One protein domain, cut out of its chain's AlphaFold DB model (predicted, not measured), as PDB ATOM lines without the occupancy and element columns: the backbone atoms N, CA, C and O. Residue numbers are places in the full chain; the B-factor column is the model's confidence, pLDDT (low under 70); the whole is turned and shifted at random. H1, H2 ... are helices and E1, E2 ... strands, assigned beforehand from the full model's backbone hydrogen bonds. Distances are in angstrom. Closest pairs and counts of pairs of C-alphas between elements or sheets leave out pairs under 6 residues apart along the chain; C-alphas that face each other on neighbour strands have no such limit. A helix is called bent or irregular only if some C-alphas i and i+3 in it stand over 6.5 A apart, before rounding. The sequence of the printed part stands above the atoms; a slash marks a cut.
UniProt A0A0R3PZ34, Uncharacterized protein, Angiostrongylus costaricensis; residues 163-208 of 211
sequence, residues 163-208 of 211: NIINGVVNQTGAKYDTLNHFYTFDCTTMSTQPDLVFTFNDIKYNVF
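This is residues 163 to 208 of the 211 residues of an uncharacterized protein of Angiostrongylus costaricensis (UniProt A0A0R3PZ34). Two small two-stranded hairpins, E3-E4 and E1-E2, stand at opposite ends of a loose arch, with short H2 between them along the chain and H1 loosely beside E1-E2. The printed part has 46 residues in the order H1 E1 E2 H2 E3 E4, both sheets antiparallel, class mixed; it is loose, radius of gyration of the C-alphas 12.5 A, spanning 38 by 24 by 16 A.

Find C-alpha 196 at (-46.206, -33.323, 14.937); E3, residues 196 to 200, runs 13.2 A. E4, 203 to 207, returns 13.4 A. E1 is 175 to 177, E2 182 to 184, H2 187 to 192. H1, 163 to 172, begins at (-40.463, -20.985, 8.394) and runs 14.5 A.

In hairpin E3-E4, look at N 198 and O 205, 2.9 A. In hairpin E1-E2, N 175 and O 184 are 2.8 A apart. The closest C-alphas of H1 and E1, Val 169 and Lys 175, are 7.3 A apart. H1 is apart from H2, E3 and E4. Every O i to N i+4 pair is within hydrogen-bond range in H1; irregular H2, C-alphas 188 and 191 7.5 A apart, has 0 of 2, and 2 of 3 O i to N i+3.

The farthest C-alphas, Leu 179 and Asp 202, are 38.9 A apart. The printed part has no cut, its links are tight, and no printed residue is under pLDDT 70.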
ATOM      1  N   ASN A 163     -39.859 -21.614   7.218       80.69
ATOM      2  CA  ASN A 163     -40.463 -20.985   8.394       80.69
ATOM      3  C   ASN A 163     -41.112 -22.001   9.352       80.69
ATOM      4  O   ASN A 163     -41.077 -21.786  10.559       80.69
ATOM      5  N   ILE A 164     -41.675 -23.096   8.832       83.81
ATOM      6  CA  ILE A 164     -42.226 -24.190   9.641       83.81
ATOM      7  C   ILE A 164     -41.088 -24.981  10.284       83.81
ATOM      8  O   ILE A 164     -41.103 -25.175  11.496       83.81
ATOM      9  N   ILE A 165     -40.065 -25.348   9.504       84.62
ATOM     10  CA  ILE A 165     -38.882 -26.054  10.019       84.62
ATOM     11  C   ILE A 165     -38.189 -25.242  11.116       84.62
ATOM     12  O   ILE A 165     -37.892 -25.786  12.172       84.62
ATOM     13  N   ASN A 166     -38.016 -23.929  10.940       85.81
ATOM     14  CA  ASN A 166     -37.454 -23.064  11.983       85.81
ATOM     15  C   ASN A 166     -38.287 -23.092  13.280       85.81
ATOM     16  O   ASN A 166     -37.728 -23.034  14.372       85.81
ATOM     17  N   GLY A 167     -39.617 -23.192  13.173       86.62
ATOM     18  CA  GLY A 167     -40.501 -23.359  14.326       86.62
ATOM     19  C   GLY A 167     -40.273 -24.685  15.054       86.62
ATOM     20  O   GLY A 167     -40.157 -24.686  16.277       86.62
ATOM     21  N   VAL A 168     -40.148 -25.787  14.309       87.94
ATOM     22  CA  VAL A 168     -39.837 -27.120  14.858       87.94
ATOM     23  C   VAL A 168     -38.464 -27.122  15.527       87.94
ATOM     24  O   VAL A 168     -38.322 -27.585  16.653       87.94
ATOM     25  N   VAL A 169     -37.455 -26.545  14.876       90.50
ATOM     26  CA  VAL A 169     -36.086 -26.436  15.398       90.50
ATOM     27  C   VAL A 169     -36.049 -25.657  16.712       90.50
ATOM     28  O   VAL A 169     -35.421 -26.104  17.668       90.50
ATOM     29  N   ASN A 170     -36.772 -24.537  16.799       91.19
ATOM     30  CA  ASN A 170     -36.859 -23.749  18.030       91.19
ATOM     31  C   ASN A 170     -37.546 -24.500  19.183       91.19
ATOM     32  O   ASN A 170     -37.224 -24.240  20.338       91.19
ATOM     33  N   GLN A 171     -38.493 -25.396  18.888       89.69
ATOM     34  CA  GLN A 171     -39.206 -26.177  19.905       89.69
ATOM     35  C   GLN A 171     -38.407 -27.393  20.373       89.69
ATOM     36  O   GLN A 171     -38.350 -27.674  21.564       89.69
ATOM     37  N   THR A 172     -37.784 -28.098  19.432       90.06
ATOM     38  CA  THR A 172     -37.095 -29.371  19.690       90.06
ATOM     39  C   THR A 172     -35.643 -29.190  20.127       90.06
ATOM     40  O   THR A 172     -35.047 -30.099  20.701       90.06
ATOM     41  N   GLY A 173     -35.043 -28.029  19.840       89.25
ATOM     42  CA  GLY A 173     -33.611 -27.796  20.027       89.25
ATOM     43  C   GLY A 173     -32.737 -28.529  19.003       89.25
ATOM     44  O   GLY A 173     -31.531 -28.678  19.226       89.25
ATOM     45  N   ALA A 174     -33.327 -28.995  17.897       91.12
ATOM     46  CA  ALA A 174     -32.606 -29.713  16.858       91.12
ATOM     47  C   ALA A 174     -31.480 -28.863  16.246       91.12
ATOM     48  O   ALA A 174     -31.583 -27.645  16.084       91.12
ATOM     49  N   LYS A 175     -30.381 -29.511  15.878       90.69
ATOM     50  CA  LYS A 175     -29.184 -28.882  15.321       90.69
ATOM     51  C   LYS A 175     -29.046 -29.247  13.859       90.69
ATOM     52  O   LYS A 175     -29.261 -30.389  13.475       90.69
ATOM     53  N   TYR A 176     -28.675 -28.265  13.049       88.50
ATOM     54  CA  TYR A 176     -28.401 -28.517  11.645       88.50
ATOM     55  C   TYR A 176     -27.069 -29.259  11.499       88.50
ATOM     56  O   TYR A 176     -26.020 -28.752  11.896       88.50
ATOM     57  N   ASP A 177     -27.123 -30.451  10.925       83.56
ATOM     58  CA  ASP A 177     -25.977 -31.209  10.458       83.56
ATOM     59  C   ASP A 177     -25.592 -30.691   9.069       83.56
ATOM     60  O   ASP A 177     -26.283 -30.920   8.076       83.56
ATOM     61  N   THR A 178     -24.483 -29.958   8.998       83.31
ATOM     62  CA  THR A 178     -23.991 -29.371   7.746       83.31
ATOM     63  C   THR A 178     -23.431 -30.399   6.775       83.31
ATOM     64  O   THR A 178     -23.374 -30.110   5.586       83.31
ATOM     65  N   LEU A 179     -22.969 -31.552   7.270       80.00
ATOM     66  CA  LEU A 179     -22.412 -32.607   6.427       80.00
ATOM     67  C   LEU A 179     -23.535 -33.316   5.682       80.00
ATOM     68  O   LEU A 179     -23.420 -33.581   4.490       80.00
ATOM     69  N   ASN A 180     -24.614 -33.608   6.400       74.81
ATOM     70  CA  ASN A 180     -25.703 -34.393   5.853       74.81
ATOM     71  C   ASN A 180     -26.919 -33.557   5.432       74.81
ATOM     72  O   ASN A 180     -27.854 -34.100   4.860       74.81
ATOM     73  N   HIS A 181     -26.911 -32.247   5.672       80.31
ATOM     74  CA  HIS A 181     -27.962 -31.300   5.298       80.31
ATOM     75  C   HIS A 181     -29.339 -31.553   5.934       80.31
ATOM     76  O   HIS A 181     -30.371 -31.287   5.313       80.31
ATOM     77  N   PHE A 182     -29.371 -31.990   7.194       80.50
ATOM     78  CA  PHE A 182     -30.613 -32.219   7.936       80.50
ATOM     79  C   PHE A 182     -30.547 -31.798   9.400       80.50
ATOM     80  O   PHE A 182     -29.490 -31.431   9.898       80.50
ATOM     81  N   TYR A 183     -31.687 -31.807  10.092       85.56
ATOM     82  CA  TYR A 183     -31.753 -31.471  11.514       85.56
ATOM     83  C   TYR A 183     -31.720 -32.735  12.373       85.56
ATOM     84  O   TYR A 183     -32.501 -33.654  12.150       85.56
ATOM     85  N   THR A 184     -30.829 -32.764  13.361       87.19
ATOM     86  CA  THR A 184     -30.670 -33.857  14.326       87.19
ATOM     87  C   THR A 184     -30.982 -33.394  15.739       87.19
ATOM     88  O   THR A 184     -30.757 -32.239  16.095       87.19
ATOM     89  N   PHE A 185     -31.454 -34.307  16.578       87.12
ATOM     90  CA  PHE A 185     -31.565 -34.106  18.019       87.12
ATOM     91  C   PHE A 185     -31.176 -35.400  18.741       87.12
ATOM     92  O   PHE A 185     -30.969 -36.437  18.114       87.12
ATOM     93  N   ASP A 186     -31.009 -35.327  20.058       84.75
ATOM     94  CA  ASP A 186     -30.616 -36.479  20.866       84.75
ATOM     95  C   ASP A 186     -31.782 -37.474  20.983       84.75
ATOM     96  O   ASP A 186     -32.836 -37.132  21.531       84.75
ATOM     97  N   CYS A 187     -31.590 -38.708  20.506       86.75
ATOM     98  CA  CYS A 187     -32.603 -39.765  20.559       86.75
ATOM     99  C   CYS A 187     -33.091 -40.056  21.986       86.75
ATOM    100  O   CYS A 187     -34.216 -40.512  22.160       86.75
ATOM    101  N   THR A 188     -32.295 -39.769  23.020       88.38
ATOM    102  CA  THR A 188     -32.728 -39.922  24.421       88.38
ATOM    103  C   THR A 188     -33.861 -38.970  24.801       88.38
ATOM    104  O   THR A 188     -34.606 -39.252  25.735       88.38
ATOM    105  N   THR A 189     -34.027 -37.869  24.064       87.62
ATOM    106  CA  THR A 189     -35.115 -36.901  24.264       87.62
ATOM    107  C   THR A 189     -36.352 -37.204  23.419       87.62
ATOM    108  O   THR A 189     -37.375 -36.556  23.618       87.62
ATOM    109  N   MET A 190     -36.286 -38.179  22.504       86.50
ATOM    110  CA  MET A 190     -37.328 -38.472  21.510       86.50
ATOM    111  C   MET A 190     -38.722 -38.615  22.129       86.50
ATOM    112  O   MET A 190     -39.625 -37.893  21.731       86.50
ATOM    113  N   SER A 191     -38.867 -39.424  23.180       86.88
ATOM    114  CA  SER A 191     -40.154 -39.659  23.857       86.88
ATOM    115  C   SER A 191     -40.680 -38.485  24.688       86.88
ATOM    116  O   SER A 191     -41.738 -38.562  25.309       86.88
ATOM    117  N   THR A 192     -39.919 -37.393  24.748       88.44
ATOM    118  CA  THR A 192     -40.308 -36.147  25.418       88.44
ATOM    119  C   THR A 192     -40.529 -34.999  24.438       88.44
ATOM    120  O   THR A 192     -40.977 -33.928  24.852       88.44
ATOM    121  N   GLN A 193     -40.222 -35.201  23.152       89.12
ATOM    122  CA  GLN A 193     -40.510 -34.225  22.109       89.12
ATOM    123  C   GLN A 193     -42.023 -34.165  21.844       89.12
ATOM    124  O   GLN A 193     -42.724 -35.161  22.024       89.12
ATOM    125  N   PRO A 194     -42.555 -33.004  21.430       89.31
ATOM    126  CA  PRO A 194     -43.960 -32.895  21.066       89.31
ATOM    127  C   PRO A 194     -44.261 -33.634  19.755       89.31
ATOM    128  O   PRO A 194     -43.475 -33.573  18.808       89.31
ATOM    129  N   ASP A 195     -45.448 -34.238  19.673       88.56
ATOM    130  CA  ASP A 195     -45.984 -34.788  18.427       88.56
ATOM    131  C   ASP A 195     -46.085 -33.717  17.335       88.56
ATOM    132  O   ASP A 195     -46.498 -32.572  17.574       88.56
ATOM    133  N   LEU A 196     -45.834 -34.122  16.093       84.44
ATOM    134  CA  LEU A 196     -46.206 -33.323  14.937       84.44
ATOM    135  C   LEU A 196     -47.696 -33.531  14.647       84.44
ATOM    136  O   LEU A 196     -48.128 -34.609  14.247       84.44
ATOM    137  N   VAL A 197     -48.490 -32.475  14.824       86.19
ATOM    138  CA  VAL A 197     -49.946 -32.531  14.632       86.19
ATOM    139  C   VAL A 197     -50.346 -31.839  13.332       86.19
ATOM    140  O   VAL A 197     -50.271 -30.614  13.207       86.19
ATOM    141  N   PHE A 198     -50.851 -32.614  12.376       82.75
ATOM    142  CA  PHE A 198     -51.535 -32.088  11.199       82.75
ATOM    143  C   PHE A 198     -53.015 -31.895  11.512       82.75
ATOM    144  O   PHE A 198     -53.657 -32.772  12.080       82.75
ATOM    145  N   THR A 199     -53.573 -30.741  11.151       81.94
ATOM    146  CA  THR A 199     -55.008 -30.475  11.320       81.94
ATOM    147  C   THR A 199     -55.643 -30.226   9.961       81.94
ATOM    148  O   THR A 199     -55.262 -29.283   9.268       81.94
ATOM    149  N   PHE A 200     -56.615 -31.058   9.595       78.81
ATOM    150  CA  PHE A 200     -57.395 -30.939   8.364       78.81
ATOM    151  C   PHE A 200     -58.878 -30.907   8.724       78.81
ATOM    152  O   PHE A 200     -59.373 -31.857   9.323       78.81
ATOM    153  N   ASN A 201     -59.588 -29.832   8.362       83.75
ATOM    154  CA  ASN A 201     -61.018 -29.658   8.665       83.75
ATOM    155  C   ASN A 201     -61.356 -29.965  10.140       83.75
ATOM    156  O   ASN A 201     -62.247 -30.760  10.423       83.75
ATOM    157  N   ASP A 202     -60.574 -29.397  11.063       85.31
ATOM    158  CA  ASP A 202     -60.667 -29.598  12.521       85.31
ATOM    159  C   ASP A 202     -60.361 -31.020  13.038       85.31
ATOM    160  O   ASP A 202     -60.364 -31.257  14.247       85.31
ATOM    161  N   ILE A 203     -60.007 -31.958  12.155       87.00
ATOM    162  CA  ILE A 203     -59.539 -33.297  12.520       87.00
ATOM    163  C   ILE A 203     -58.022 -33.271  12.688       87.00
ATOM    164  O   ILE A 203     -57.294 -32.806  11.807       87.00
ATOM    165  N   LYS A 204     -57.544 -33.791  13.823       87.31
ATOM    166  CA  LYS A 204     -56.120 -33.884  14.154       87.31
ATOM    167  C   LYS A 204     -55.556 -35.255  13.791       87.31
ATOM    168  O   LYS A 204     -56.151 -36.276  14.123       87.31
ATOM    169  N   TYR A 205     -54.387 -35.248  13.165       82.75
ATOM    170  CA  TYR A 205     -53.592 -36.419  12.822       82.75
ATOM    171  C   TYR A 205     -52.206 -36.241  13.436       82.75
ATOM    172  O   TYR A 205     -51.487 -35.308  13.070       82.75
ATOM    173  N   ASN A 206     -51.851 -37.114  14.374       85.06
ATOM    174  CA  ASN A 206     -50.571 -37.052  15.066       85.06
ATOM    175  C   ASN A 206     -49.560 -37.955  14.362       85.06
ATOM    176  O   ASN A 206     -49.864 -39.104  14.045       85.06
ATOM    177  N   VAL A 207     -48.357 -37.430  14.174       83.88
ATOM    178  CA  VAL A 207     -47.142 -38.216  13.991       83.88
ATOM    179  C   VAL A 207     -46.389 -38.118  15.310       83.88
ATOM    180  O   VAL A 207     -45.969 -37.025  15.700       83.88
ATOM    181  N   PHE A 208     -46.321 -39.240  16.022       84.31
ATOM    182  CA  PHE A 208     -45.631 -39.323  17.305       84.31
ATOM    183  C   PHE A 208     -44.135 -39.096  17.107       84.31
ATOM    184  O   PHE A 208     -43.596 -39.397  16.043       84.31
TER     185      PHE A 208